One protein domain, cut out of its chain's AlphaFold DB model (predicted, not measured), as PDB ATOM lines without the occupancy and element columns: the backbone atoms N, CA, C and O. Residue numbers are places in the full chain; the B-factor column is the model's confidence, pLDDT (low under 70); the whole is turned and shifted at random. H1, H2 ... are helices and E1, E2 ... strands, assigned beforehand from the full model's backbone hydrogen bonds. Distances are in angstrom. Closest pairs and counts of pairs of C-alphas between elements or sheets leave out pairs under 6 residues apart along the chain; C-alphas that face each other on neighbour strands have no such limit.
ATOM      1  N   ASP A  38     -41.635  90.786 -11.088       89.25
ATOM      2  CA  ASP A  38     -40.362  90.433 -11.736       89.25
ATOM      3  C   ASP A  38     -39.476  91.637 -12.116       89.25
ATOM      4  O   ASP A  38     -38.590  91.545 -12.969       89.25
ATOM      5  N   GLY A  39     -39.695  92.781 -11.464       92.44
ATOM      6  CA  GLY A  39     -38.809  93.933 -11.547       92.44
ATOM      7  C   GLY A  39     -37.471  93.674 -10.854       92.44
ATOM      8  O   GLY A  39     -37.358  92.871  -9.922       92.44
ATOM      9  N   TRP A  40     -36.454  94.407 -11.288       93.81
ATOM     10  CA  TRP A  40     -35.178  94.486 -10.600       93.81
ATOM     11  C   TRP A  40     -35.287  95.380  -9.366       93.81
ATOM     12  O   TRP A  40     -35.688  96.546  -9.455       93.81
ATOM     13  N   THR A  41     -34.913  94.830  -8.215       93.94
ATOM     14  CA  THR A  41     -34.969  95.488  -6.907       93.94
ATOM     15  C   THR A  41     -33.788  95.081  -6.020       93.94
ATOM     16  O   THR A  41     -32.803  94.526  -6.502       93.94
ATOM     17  N   VAL A  42     -33.857  95.416  -4.731       93.69
ATOM     18  CA  VAL A  42     -32.909  95.002  -3.694       93.69
ATOM     19  C   VAL A  42     -33.613  94.024  -2.753       93.69
ATOM     20  O   VAL A  42     -34.684  94.334  -2.232       93.69
ATOM     21  N   ARG A  43     -33.036  92.839  -2.545       92.94
ATOM     22  CA  ARG A  43     -33.607  91.750  -1.734       92.94
ATOM     23  C   ARG A  43     -32.528  91.036  -0.920       92.94
ATOM     24  O   ARG A  43     -31.392  90.942  -1.385       92.94
ATOM     25  N   PRO A  44     -32.848  90.514   0.275       94.88
ATOM     26  CA  PRO A  44     -31.899  89.707   1.019       94.88
ATOM     27  C   PRO A  44     -31.704  88.354   0.321       94.88
ATOM     28  O   PRO A  44     -32.668  87.713  -0.102       94.88
ATOM     29  N   ASP A  45     -30.457  87.910   0.213       92.94
ATOM     30  CA  ASP A  45     -30.122  86.550  -0.189       92.94
ATOM     31  C   ASP A  45     -30.289  85.563   0.985       92.94
ATOM     32  O   ASP A  45     -30.637  85.934   2.110       92.94
ATOM     33  N   ALA A  46     -30.025  84.277   0.739       94.88
ATOM     34  CA  ALA A  46     -30.164  83.225   1.750       94.88
ATOM     35  C   ALA A  46     -29.248  83.404   2.980       94.88
ATOM     36  O   ALA A  46     -29.485  82.774   4.010       94.88
ATOM     37  N   SER A  47     -28.205  84.237   2.883       93.12
ATOM     38  CA  SER A  47     -27.315  84.582   3.999       93.12
ATOM     39  C   SER A  47     -27.786  85.803   4.796       93.12
ATOM     40  O   SER A  47     -27.172  86.144   5.803       93.12
ATOM     41  N   GLY A  48     -28.877  86.450   4.371       92.25
ATOM     42  CA  GLY A  48     -29.408  87.674   4.974       92.25
ATOM     43  C   GLY A  48     -28.737  88.955   4.480       92.25
ATOM     44  O   GLY A  48     -29.060  90.031   4.978       92.25
ATOM     45  N   ARG A  49     -27.826  88.860   3.504       91.19
ATOM     46  CA  ARG A  49     -27.193  90.021   2.873       91.19
ATOM     47  C   ARG A  49     -28.077  90.596   1.790       91.19
ATOM     48  O   ARG A  49     -28.633  89.854   0.988       91.19
ATOM     49  N   TRP A  50     -28.164  91.910   1.723       93.12
ATOM     50  CA  TRP A  50     -29.022  92.608   0.780       93.12
ATOM     51  C   TRP A  50     -28.311  92.787  -0.551       93.12
ATOM     52  O   TRP A  50     -27.230  93.370  -0.651       93.12
ATOM     53  N   ARG A  51     -28.912  92.239  -1.601       92.12
ATOM     54  CA  ARG A  51     -28.358  92.199  -2.949       92.12
ATOM     55  C   ARG A  51     -29.260  92.949  -3.895       92.12
ATOM     56  O   ARG A  51     -30.474  92.923  -3.742       92.12
ATOM     57  N   ILE A  52     -28.655  93.606  -4.868       90.69
ATOM     58  CA  ILE A  52     -29.373  94.229  -5.967       90.69
ATOM     59  C   ILE A  52     -29.485  93.228  -7.123       90.69
ATOM     60  O   ILE A  52     -28.530  92.509  -7.420       90.69
ATOM     61  N   ASP A  53     -30.651  93.169  -7.755       89.00
ATOM     62  CA  ASP A  53     -30.845  92.397  -8.978       89.00
ATOM     63  C   ASP A  53     -30.059  93.018 -10.145       89.00
ATOM     64  O   ASP A  53     -29.738  94.206 -10.127       89.00
ATOM     65  N   ALA A  54     -29.837  92.238 -11.203       75.38
ATOM     66  CA  ALA A  54     -29.056  92.598 -12.392       75.38
ATOM     67  C   ALA A  54     -27.531  92.614 -12.220       75.38
ATOM     68  O   ALA A  54     -26.979  92.821 -11.142       75.38
ATOM     69  N   GLU A  55     -26.837  92.459 -13.349       61.81
ATOM     70  CA  GLU A  55     -25.393  92.651 -13.458       61.81
ATOM     71  C   GLU A  55     -25.045  94.147 -13.386       61.81
ATOM     72  O   GLU A  55     -24.682  94.778 -14.376       61.81
ATOM     73  N   GLY A  56     -25.060  94.722 -12.181       51.91
ATOM     74  CA  GLY A  56     -24.380  95.987 -11.863       51.91
ATOM     75  C   GLY A  56     -22.847  95.925 -12.006       51.91
ATOM     76  O   GLY A  56     -22.146  96.670 -11.337       51.91
ATOM     77  N   ALA A  57     -22.326  95.017 -12.835       50.66
ATOM     78  CA  ALA A  57     -20.910  94.704 -13.020       50.66
ATOM     79  C   ALA A  57     -20.494  94.632 -14.511       50.66
ATOM     80  O   ALA A  57     -19.442  94.082 -14.825       50.66
ATOM     81  N   GLY A  58     -21.298  95.183 -15.433       55.50
ATOM     82  CA  GLY A  58     -20.864  95.456 -16.812       55.50
ATOM     83  C   GLY A  58     -21.183  94.404 -17.884       55.50
ATOM     84  O   GLY A  58     -20.581  94.460 -18.956       55.50
ATOM     85  N   GLY A  59     -22.106  93.468 -17.643       65.06
ATOM     86  CA  GLY A  59     -22.595  92.548 -18.681       65.06
ATOM     87  C   GLY A  59     -23.944  92.963 -19.302       65.06
ATOM     88  O   GLY A  59     -24.522  93.989 -18.923       65.06
ATOM     89  N   PRO A  60     -24.414  92.251 -20.346       72.06
ATOM     90  CA  PRO A  60     -25.573  92.660 -21.132       72.06
ATOM     91  C   PRO A  60     -26.887  92.459 -20.367       72.06
ATOM     92  O   PRO A  60     -27.166  91.384 -19.840       72.06
ATOM     93  N   ALA A  61     -27.737  93.488 -20.369       78.81
ATOM     94  CA  ALA A  61     -29.093  93.369 -19.847       78.81
ATOM     95  C   ALA A  61     -29.924  92.362 -20.676       78.81
ATOM     96  O   ALA A  61     -29.728  92.263 -21.891       78.81
ATOM     97  N   PRO A  62     -30.865  91.632 -20.049       85.00
ATOM     98  CA  PRO A  62     -31.831  90.810 -20.766       85.00
ATOM     99  C   PRO A  62     -32.758  91.675 -21.634       85.00
ATOM    100  O   PRO A  62     -32.939  92.866 -21.373       85.00
ATOM    101  N   ASP A  63     -33.361  91.057 -22.650       87.69
ATOM    102  CA  ASP A  63     -34.337  91.687 -23.543       87.69
ATOM    103  C   ASP A  63     -35.718  91.014 -23.376       87.69
ATOM    104  O   ASP A  63     -35.827  89.809 -23.630       87.69
ATOM    105  N   PRO A  64     -36.768  91.736 -22.932       89.00
ATOM    106  CA  PRO A  64     -36.779  93.154 -22.557       89.00
ATOM    107  C   PRO A  64     -36.112  93.420 -21.198       89.00
ATOM    108  O   PRO A  64     -36.127  92.569 -20.307       89.00
ATOM    109  N   VAL A  65     -35.589  94.637 -21.014       89.56
ATOM    110  CA  VAL A  65     -35.002  95.063 -19.734       89.56
ATOM    111  C   VAL A  65     -36.107  95.186 -18.670       89.56
ATOM    112  O   VAL A  65     -37.083  95.908 -18.903       89.56
ATOM    113  N   PRO A  66     -35.973  94.533 -17.501       92.38
ATOM    114  CA  PRO A  66     -36.945  94.633 -16.420       92.38
ATOM    115  C   PRO A  66     -37.102  96.051 -15.874       92.38
ATOM    116  O   PRO A  66     -36.197  96.887 -15.926       92.38
ATOM    117  N   PHE A  67     -38.270  96.320 -15.292       93.75
ATOM    118  CA  PHE A  67     -38.500  97.559 -14.560       93.75
ATOM    119  C   PHE A  67     -37.571  97.646 -13.342       93.75
ATOM    120  O   PHE A  67     -37.340  96.648 -12.670       93.75
ATOM    121  N   THR A  68     -37.089  98.845 -13.021       94.19
ATOM    122  CA  THR A  68     -36.195  99.094 -11.879       94.19
ATOM    123  C   THR A  68     -36.907  99.848 -10.760       94.19
ATOM    124  O   THR A  68     -37.481 100.915 -10.997       94.19
ATOM    125  N   THR A  69     -36.871  99.310  -9.539       95.62
ATOM    126  CA  THR A  69     -37.515  99.915  -8.359       95.62
ATOM    127  C   THR A  69     -36.743 101.118  -7.806       95.62
ATOM    128  O   THR A  69     -35.653 101.464  -8.277       95.62
ATOM    129  N   ILE A  70     -37.312 101.779  -6.791       94.56
ATOM    130  CA  ILE A  70     -36.653 102.875  -6.065       94.56
ATOM    131  C   ILE A  70     -35.357 102.371  -5.417       94.56
ATOM    132  O   ILE A  70     -34.297 102.945  -5.680       94.56
ATOM    133  N   ALA A  71     -35.425 101.273  -4.653       94.06
ATOM    134  CA  ALA A  71     -34.249 100.649  -4.054       94.06
ATOM    135  C   ALA A  71     -33.171 100.304  -5.090       94.06
ATOM    136  O   ALA A  71     -32.001 100.629  -4.890       94.06
ATOM    137  N   TRP A  72     -33.566  99.739  -6.238       93.81
ATOM    138  CA  TRP A  72     -32.623  99.422  -7.310       93.81
ATOM    139  C   TRP A  72     -31.898 100.662  -7.830       93.81
ATOM    140  O   TRP A  72     -30.678 100.683  -7.928       93.81
ATOM    141  N   ARG A  73     -32.630 101.733  -8.155       92.12
ATOM    142  CA  ARG A  73     -32.034 102.944  -8.748       92.12
ATOM    143  C   ARG A  73     -31.086 103.651  -7.788       92.12
ATOM    144  O   ARG A  73     -30.037 104.129  -8.223       92.12
ATOM    145  N   ILE A  74     -31.443 103.702  -6.504       91.25
ATOM    146  CA  ILE A  74     -30.588 104.273  -5.458       91.25
ATOM    147  C   ILE A  74     -29.324 103.422  -5.308       91.25
ATOM    148  O   ILE A  74     -28.224 103.957  -5.428       91.25
ATOM    149  N   GLY A  75     -29.471 102.103  -5.140       89.44
ATOM    150  CA  GLY A  75     -28.341 101.181  -5.027       89.44
ATOM    151  C   GLY A  75     -27.420 101.215  -6.249       89.44
ATOM    152  O   GLY A  75     -26.209 101.324  -6.101       89.44
ATOM    153  N   HIS A  76     -27.971 101.200  -7.462       88.44
ATOM    154  CA  HIS A  76     -27.202 101.207  -8.710       88.44
ATOM    155  C   HIS A  76     -26.403 102.503  -8.917       88.44
ATOM    156  O   HIS A  76     -25.216 102.465  -9.252       88.44
ATOM    157  N   THR A  77     -27.034 103.659  -8.674       88.38
ATOM    158  CA  THR A  77     -26.348 104.962  -8.752       88.38
ATOM    159  C   THR A  77     -25.167 104.998  -7.794       88.38
ATOM    160  O   THR A  77     -24.092 105.497  -8.119       88.38
ATOM    161  N   ALA A  78     -25.360 104.444  -6.607       86.69
ATOM    162  CA  ALA A  78     -24.372 104.529  -5.567       86.69
ATOM    163  C   ALA A  78     -23.263 103.473  -5.702       86.69
ATOM    164  O   ALA A  78     -22.106 103.800  -5.466       86.69
ATOM    165  N   LEU A  79     -23.565 102.276  -6.221       86.62
ATOM    166  CA  LEU A  79     -22.563 101.294  -6.658       86.62
ATOM    167  C   LEU A  79     -21.576 101.915  -7.657       86.62
ATOM    168  O   LEU A  79     -20.375 101.713  -7.525       86.62
ATOM    169  N   THR A  80     -22.071 102.724  -8.603       85.69
ATOM    170  CA  THR A  80     -21.222 103.439  -9.574       85.69
ATOM    171  C   THR A  80     -20.243 104.397  -8.882       85.69
ATOM    172  O   THR A  80     -19.088 104.513  -9.285       85.69
ATOM    173  N   LEU A  81     -20.689 105.083  -7.825       86.69
ATOM    174  CA  LEU A  81     -19.842 105.996  -7.052       86.69
ATOM    175  C   LEU A  81     -18.836 105.246  -6.172       86.69
ATOM    176  O   LEU A  81     -17.689 105.677  -6.080       86.69
ATOM    177  N   ILE A  82     -19.246 104.131  -5.558       86.44
ATOM    178  CA  ILE A  82     -18.355 103.273  -4.770       86.44
ATOM    179  C   ILE A  82     -17.253 102.718  -5.676       86.44
ATOM    180  O   ILE A  82     -16.084 102.871  -5.343       86.44
ATOM    181  N   ASP A  83     -17.594 102.149  -6.834       86.88
ATOM    182  CA  ASP A  83     -16.607 101.583  -7.766       86.88
ATOM    183  C   ASP A  83     -15.592 102.635  -8.231       86.88
ATOM    184  O   ASP A  83     -14.380 102.427  -8.162       86.88
ATOM    185  N   TYR A  84     -16.074 103.829  -8.591       87.31
ATOM    186  CA  TYR A  84     -15.198 104.940  -8.952       87.31
ATOM    187  C   TYR A  84     -14.280 105.367  -7.797       87.31
ATOM    188  O   TYR A  84     -13.091 105.609  -8.006       87.31
ATOM    189  N   SER A  85     -14.814 105.443  -6.574       87.88
ATOM    190  CA  SER A  85     -14.048 105.797  -5.376       87.88
ATOM    191  C   SER A  85     -12.975 104.754  -5.056       87.88
ATOM    192  O   SER A  85     -11.821 105.110  -4.818       87.88
ATOM    193  N   GLU A  86     -13.326 103.468  -5.093       89.44
ATOM    194  CA  GLU A  86     -12.395 102.359  -4.865       89.44
ATOM    195  C   GLU A  86     -11.279 102.342  -5.914       89.44
ATOM    196  O   GLU A  86     -10.101 102.200  -5.571       89.44
ATOM    197  N   SER A  87     -11.617 102.580  -7.182       89.38
ATOM    198  CA  SER A  87     -10.635 102.643  -8.261       89.38
ATOM    199  C   SER A  87      -9.670 103.821  -8.085       89.38
ATOM    200  O   SER A  87      -8.452 103.640  -8.136       89.38
ATOM    201  N   LEU A  88     -10.190 105.025  -7.827       89.69
ATOM    202  CA  LEU A  88      -9.376 106.239  -7.750       89.69
ATOM    203  C   LEU A  88      -8.526 106.351  -6.486       89.69
ATOM    204  O   LEU A  88      -7.386 106.808  -6.559       89.69
ATOM    205  N   PHE A  89      -9.102 106.030  -5.329       88.81
ATOM    206  CA  PHE A  89      -8.478 106.317  -4.038       88.81
ATOM    207  C   PHE A  89      -7.810 105.090  -3.426       88.81
ATOM    208  O   PHE A  89      -6.818 105.241  -2.716       88.81
ATOM    209  N   ASN A  90      -8.298 103.888  -3.748       90.00
ATOM    210  CA  ASN A  90      -7.807 102.639  -3.164       90.00
ATOM    211  C   ASN A  90      -7.128 101.722  -4.193       90.00
ATOM    212  O   ASN A  90      -6.622 100.663  -3.819       90.00
ATOM    213  N   ASN A  91      -7.102 102.107  -5.478       92.75
ATOM    214  CA  ASN A  91      -6.581 101.293  -6.580       92.75
ATOM    215  C   ASN A  91      -7.163  99.862  -6.559       92.75
ATOM    216  O   ASN A  91      -6.459  98.874  -6.793       92.75
ATOM    217  N   ARG A  92      -8.453  99.759  -6.224       89.62
ATOM    218  CA  ARG A  92      -9.199  98.508  -6.088       89.62
ATOM    219  C   ARG A  92     -10.355  98.503  -7.080       89.62
ATOM    220  O   ARG A  92     -11.115  99.457  -7.150       89.62
ATOM    221  N   ASN A  93     -10.515  97.394  -7.794       86.75
ATOM    222  CA  ASN A  93     -11.731  97.124  -8.557       86.75
ATOM    223  C   ASN A  93     -12.666  96.295  -7.683       86.75
ATOM    224  O   ASN A  93     -12.228  95.304  -7.087       86.75
ATOM    225  N   ILE A  94     -13.932  96.689  -7.611       85.94
ATOM    226  CA  ILE A  94     -14.958  95.933  -6.897       85.94
ATOM    227  C   ILE A  94     -15.932  95.297  -7.877       85.94
ATOM    228  O   ILE A  94     -16.022  95.647  -9.050       85.94
ATOM    229  N   THR A  95     -16.682  94.334  -7.375       84.56
ATOM    230  CA  THR A  95     -17.833  93.756  -8.052       84.56
ATOM    231  C   THR A  95     -19.085  94.041  -7.236       84.56
ATOM    232  O   THR A  95     -19.026  94.326  -6.040       84.56
ATOM    233  N   ILE A  96     -20.251  93.864  -7.850       82.75
ATOM    234  CA  ILE A  96     -21.546  93.908  -7.157       82.75
ATOM    235  C   ILE A  96     -21.600  93.000  -5.912       82.75
ATOM    236  O   ILE A  96     -22.331  93.274  -4.964       82.75
ATOM    237  N   ASN A  97     -20.804  91.924  -5.883       85.69
ATOM    238  CA  ASN A  97     -20.778  90.987  -4.766       85.69
ATOM    239  C   ASN A  97     -20.077  91.548  -3.523       85.69
ATOM    240  O   ASN A  97     -20.412  91.105  -2.415       85.69
ATOM    241  N   ASP A  98     -19.168  92.508  -3.706       87.81
ATOM    242  CA  ASP A  98     -18.406  93.181  -2.648       87.81
ATOM    243  C   ASP A  98     -19.243  94.205  -1.869       87.81
ATOM    244  O   ASP A  98     -18.830  94.639  -0.797       87.81
ATOM    245  N   VAL A  99     -20.427  94.565  -2.376       86.88
ATOM    246  CA  VAL A  99     -21.329  95.540  -1.758       86.88
ATOM    247  C   VAL A  99     -22.503  94.827  -1.088       86.88
ATOM    248  O   VAL A  99     -23.084  93.877  -1.626       86.88
ATOM    249  N   ASP A 100     -22.829  95.265   0.123       89.44
ATOM    250  CA  ASP A 100     -24.068  94.918   0.815       89.44
ATOM    251  C   ASP A 100     -25.015  96.111   0.694       89.44
ATOM    252  O   ASP A 100     -24.658  97.219   1.080       89.44
ATOM    253  N   PHE A 101     -26.173  95.927   0.071       90.88
ATOM    254  CA  PHE A 101     -27.071  97.034  -0.241       90.88
ATOM    255  C   PHE A 101     -27.945  97.399   0.969       90.88
ATOM    256  O   PHE A 101     -28.170  96.587   1.859       90.88
ATOM    257  N   PRO A 102     -28.492  98.615   1.038       91.19
ATOM    258  CA  PRO A 102     -29.407  98.969   2.109       91.19
ATOM    259  C   PRO A 102     -30.760  98.290   1.883       91.19
ATOM    260  O   PRO A 102     -31.395  98.497   0.848       91.19
ATOM    261  N   GLY A 103     -31.223  97.546   2.885       92.25
ATOM    262  CA  GLY A 103     -32.596  97.037   2.983       92.25
ATOM    263  C   GLY A 103     -33.604  98.028   3.565       92.25
ATOM    264  O   GLY A 103     -34.720  97.641   3.898       92.25
ATOM    265  N   THR A 104     -33.197  99.283   3.748       92.69
ATOM    266  CA  THR A 104     -33.974 100.339   4.399       92.69
ATOM    267  C   THR A 104     -33.773 101.669   3.681       92.69
ATOM    268  O   THR A 104     -32.722 101.920   3.087       92.69
ATOM    269  N   ALA A 105     -34.789 102.527   3.760       91.50
ATOM    270  CA  ALA A 105     -34.762 103.903   3.284       91.50
ATOM    271  C   ALA A 105     -33.969 104.850   4.205       91.50
ATOM    272  O   ALA A 105     -33.800 106.025   3.874       91.50
ATOM    273  N   GLU A 106     -33.509 104.379   5.371       85.88
ATOM    274  CA  GLU A 106     -32.835 105.218   6.355       85.88
ATOM    275  C   GLU A 106     -31.594 105.905   5.758       85.88
ATOM    276  O   GLU A 106     -30.578 105.280   5.447       85.88
ATOM    277  N   ILE A 107     -31.653 107.238   5.645       69.88
ATOM    278  CA  ILE A 107     -30.577 108.058   5.065       69.88
ATOM    279  C   ILE A 107     -29.259 107.888   5.829       69.88
ATOM    280  O   ILE A 107     -28.201 108.010   5.222       69.88
ATOM    281  N   GLY A 108     -29.300 107.589   7.131       63.25
ATOM    282  CA  GLY A 108     -28.109 107.259   7.916       63.25
ATOM    283  C   GLY A 108     -27.375 106.038   7.363       63.25
ATOM    284  O   GLY A 108     -26.181 106.119   7.096       63.25
ATOM    285  N   VAL A 109     -28.108 104.962   7.071       68.25
ATOM    286  CA  VAL A 109     -27.563 103.735   6.466       68.25
ATOM    287  C   VAL A 109     -27.059 104.000   5.049       68.25
ATOM    288  O   VAL A 109     -25.971 103.553   4.692       68.25
ATOM    289  N   LEU A 110     -27.789 104.791   4.253       67.12
ATOM    290  CA  LEU A 110     -27.313 105.229   2.934       67.12
ATOM    291  C   LEU A 110     -26.014 106.038   3.064       67.12
ATOM    292  O   LEU A 110     -25.060 105.819   2.326       67.12
ATOM    293  N   ARG A 111     -25.930 106.954   4.027       67.25
ATOM    294  CA  ARG A 111     -24.727 107.757   4.253       67.25
ATOM    295  C   ARG A 111     -23.553 106.898   4.704       67.25
ATOM    296  O   ARG A 111     -22.444 107.177   4.280       67.25
ATOM    297  N   ASP A 112     -23.766 105.883   5.526       65.19
ATOM    298  CA  ASP A 112     -22.678 105.024   5.998       65.19
ATOM    299  C   ASP A 112     -22.163 104.102   4.878       65.19
ATOM    300  O   ASP A 112     -20.949 103.919   4.748       65.19
ATOM    301  N   LEU A 113     -23.057 103.629   3.997       62.81
ATOM    302  CA  LEU A 113     -22.687 102.882   2.790       62.81
ATOM    303  C   LEU A 113     -21.917 103.739   1.767       62.81
ATOM    304  O   LEU A 113     -21.057 103.225   1.057       62.81
ATOM    305  N   TYR A 114     -22.228 105.037   1.682       58.28
ATOM    306  CA  TYR A 114     -21.718 105.944   0.637       58.28
ATOM    307  C   TYR A 114     -20.767 107.038   1.145       58.28
ATOM    308  O   TYR A 114     -20.335 107.889   0.370       58.28
ATOM    309  N   GLY A 115     -20.462 107.053   2.442       46.97
ATOM    310  CA  GLY A 115     -19.801 108.169   3.128       46.97
ATOM    311  C   GLY A 115     -18.644 107.771   4.035       46.97
ATOM    312  O   GLY A 115     -18.057 108.644   4.671       46.97
ATOM    313  N   THR A 116     -18.250 106.496   4.078       39.75
ATOM    314  CA  THR A 116     -17.017 106.086   4.760       39.75
ATOM    315  C   THR A 116     -15.811 106.154   3.824       39.75
ATOM    316  O   THR A 116     -15.114 105.177   3.585       39.75
ATOM    317  N   THR A 117     -15.453 107.361   3.379       38.56
ATOM    318  CA  THR A 117     -14.020 107.664   3.248       38.56
ATOM    319  C   THR A 117     -13.465 107.792   4.665       38.56
ATOM    320  O   THR A 117     -13.399 108.892   5.217       38.56
ATOM    321  N   SER A 118     -13.133 106.665   5.298       30.55
ATOM    322  CA  SER A 118     -12.304 106.686   6.501       30.55
ATOM    323  C   SER A 118     -10.839 106.770   6.065       30.55
ATOM    324  O   SER A 118     -10.376 105.879   5.349       30.55
ATOM    325  N   PRO A 119     -10.084 107.809   6.463       32.12
ATOM    326  CA  PRO A 119      -8.649 107.853   6.249       32.12
ATOM    327  C   PRO A 119      -7.993 106.936   7.283       32.12
ATOM    328  O   PRO A 119      -7.694 107.350   8.399       32.12
ATOM    329  N   THR A 120      -7.794 105.670   6.932       31.53
ATOM    330  CA  THR A 120      -6.982 104.745   7.731       31.53
ATOM    331  C   THR A 120      -6.172 103.837   6.815       31.53
ATOM    332  O   THR A 120      -6.575 102.705   6.569       31.53
ATOM    333  N   HIS A 121      -5.066 104.338   6.264       35.62
ATOM    334  CA  HIS A 121      -3.693 104.084   6.732       35.62
ATOM    335  C   HIS A 121      -2.679 104.817   5.843       35.62
ATOM    336  O   HIS A 121      -2.941 104.934   4.628       35.62
TER     337      HIS A 121
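AT A GLANCE: This is residues 38 to 121 of the 121 residues of the protein "DinB family protein" of Actinomadura harenae (UniProt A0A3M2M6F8). A small two-strand hairpin, E1 and E2, sits over the first half of one long helix, H1, while a short second helix, H2, runs roughly alongside H1, well away from the hairpin. Long loops make up much of the rest: residues 53 to 69 swing out in a wide loop between E2 and H1, and residues 91 to 106 fold back from the far end of H1 past the hairpin before H2 begins. The printed part has 84 residues, with two named strands and two named helices in the order E1, E2, H1, H2; the sheet's order is E1 - E2, antiparallel. The class is mostly helix, though under half of the residues are in named elements. The whole is compact, with a radius of gyration of the C-alphas of 13.4 A, and elongated, spanning 44 by 28 by 22 A.

HOW THE PARTS SIT: Begin with the sheet, where E1, residues 42 to 44, and E2, residues 50 to 52, form an antiparallel hairpin at 145 degrees between their directions. Look there for N 43 and O 51, 2.8 A apart, and N 51 and O 43, also 2.8 A apart, both within hydrogen-bond range. From the sheet go to H1, residues 70 to 90: its closest C-alpha to each strand is that of Trp 72, 5.7 A from that of Val 42 in E1 and 6.3 A from that of Ile 52 in E2. H2, residues 107 to 115, and H1 only just touch, with 3 pairs of C-alphas within 8 A, and H1 does so with residues 78 to 82 alone. Their closest C-alphas are those of Ala 78 and Tyr 114, 6.9 A apart. The two helices run the same way at a shallow tilt of 28 degrees. H2 is apart from both E1 and E2. In H1 and H2 every O i to N i+4 pair is within hydrogen-bond range.

IN THESE COORDINATES: Find C-alpha 42 at (-32.909, 95.002, -3.694), where E1 begins its three residues to Pro 44. E2 runs from Trp 50 to Ile 52. Find C-alpha 70 at (-36.653, 102.875, -6.065); from there H1 runs 29.0 A to C-alpha 90 at (-7.807, 102.639, -3.164). H2 spans 10.9 A from Ile 107 and ends at C-alpha 115 at (-19.801, 108.169, 3.128).

THE WHOLE: The two C-alphas farthest apart are those of Pro 64 and His 121, the chain's last residue, at 45.5 A. The printed part has no cut. The link from E1 to E2 is tight; those from E2 to H1, 17 residues, and from H1 to H2, 16 residues, are long. The mean pLDDT of the printed part is 80.8, and you will find values under 70 at residues 55 to 59 and 107 to 121, of which 107 to 115 belong to H2.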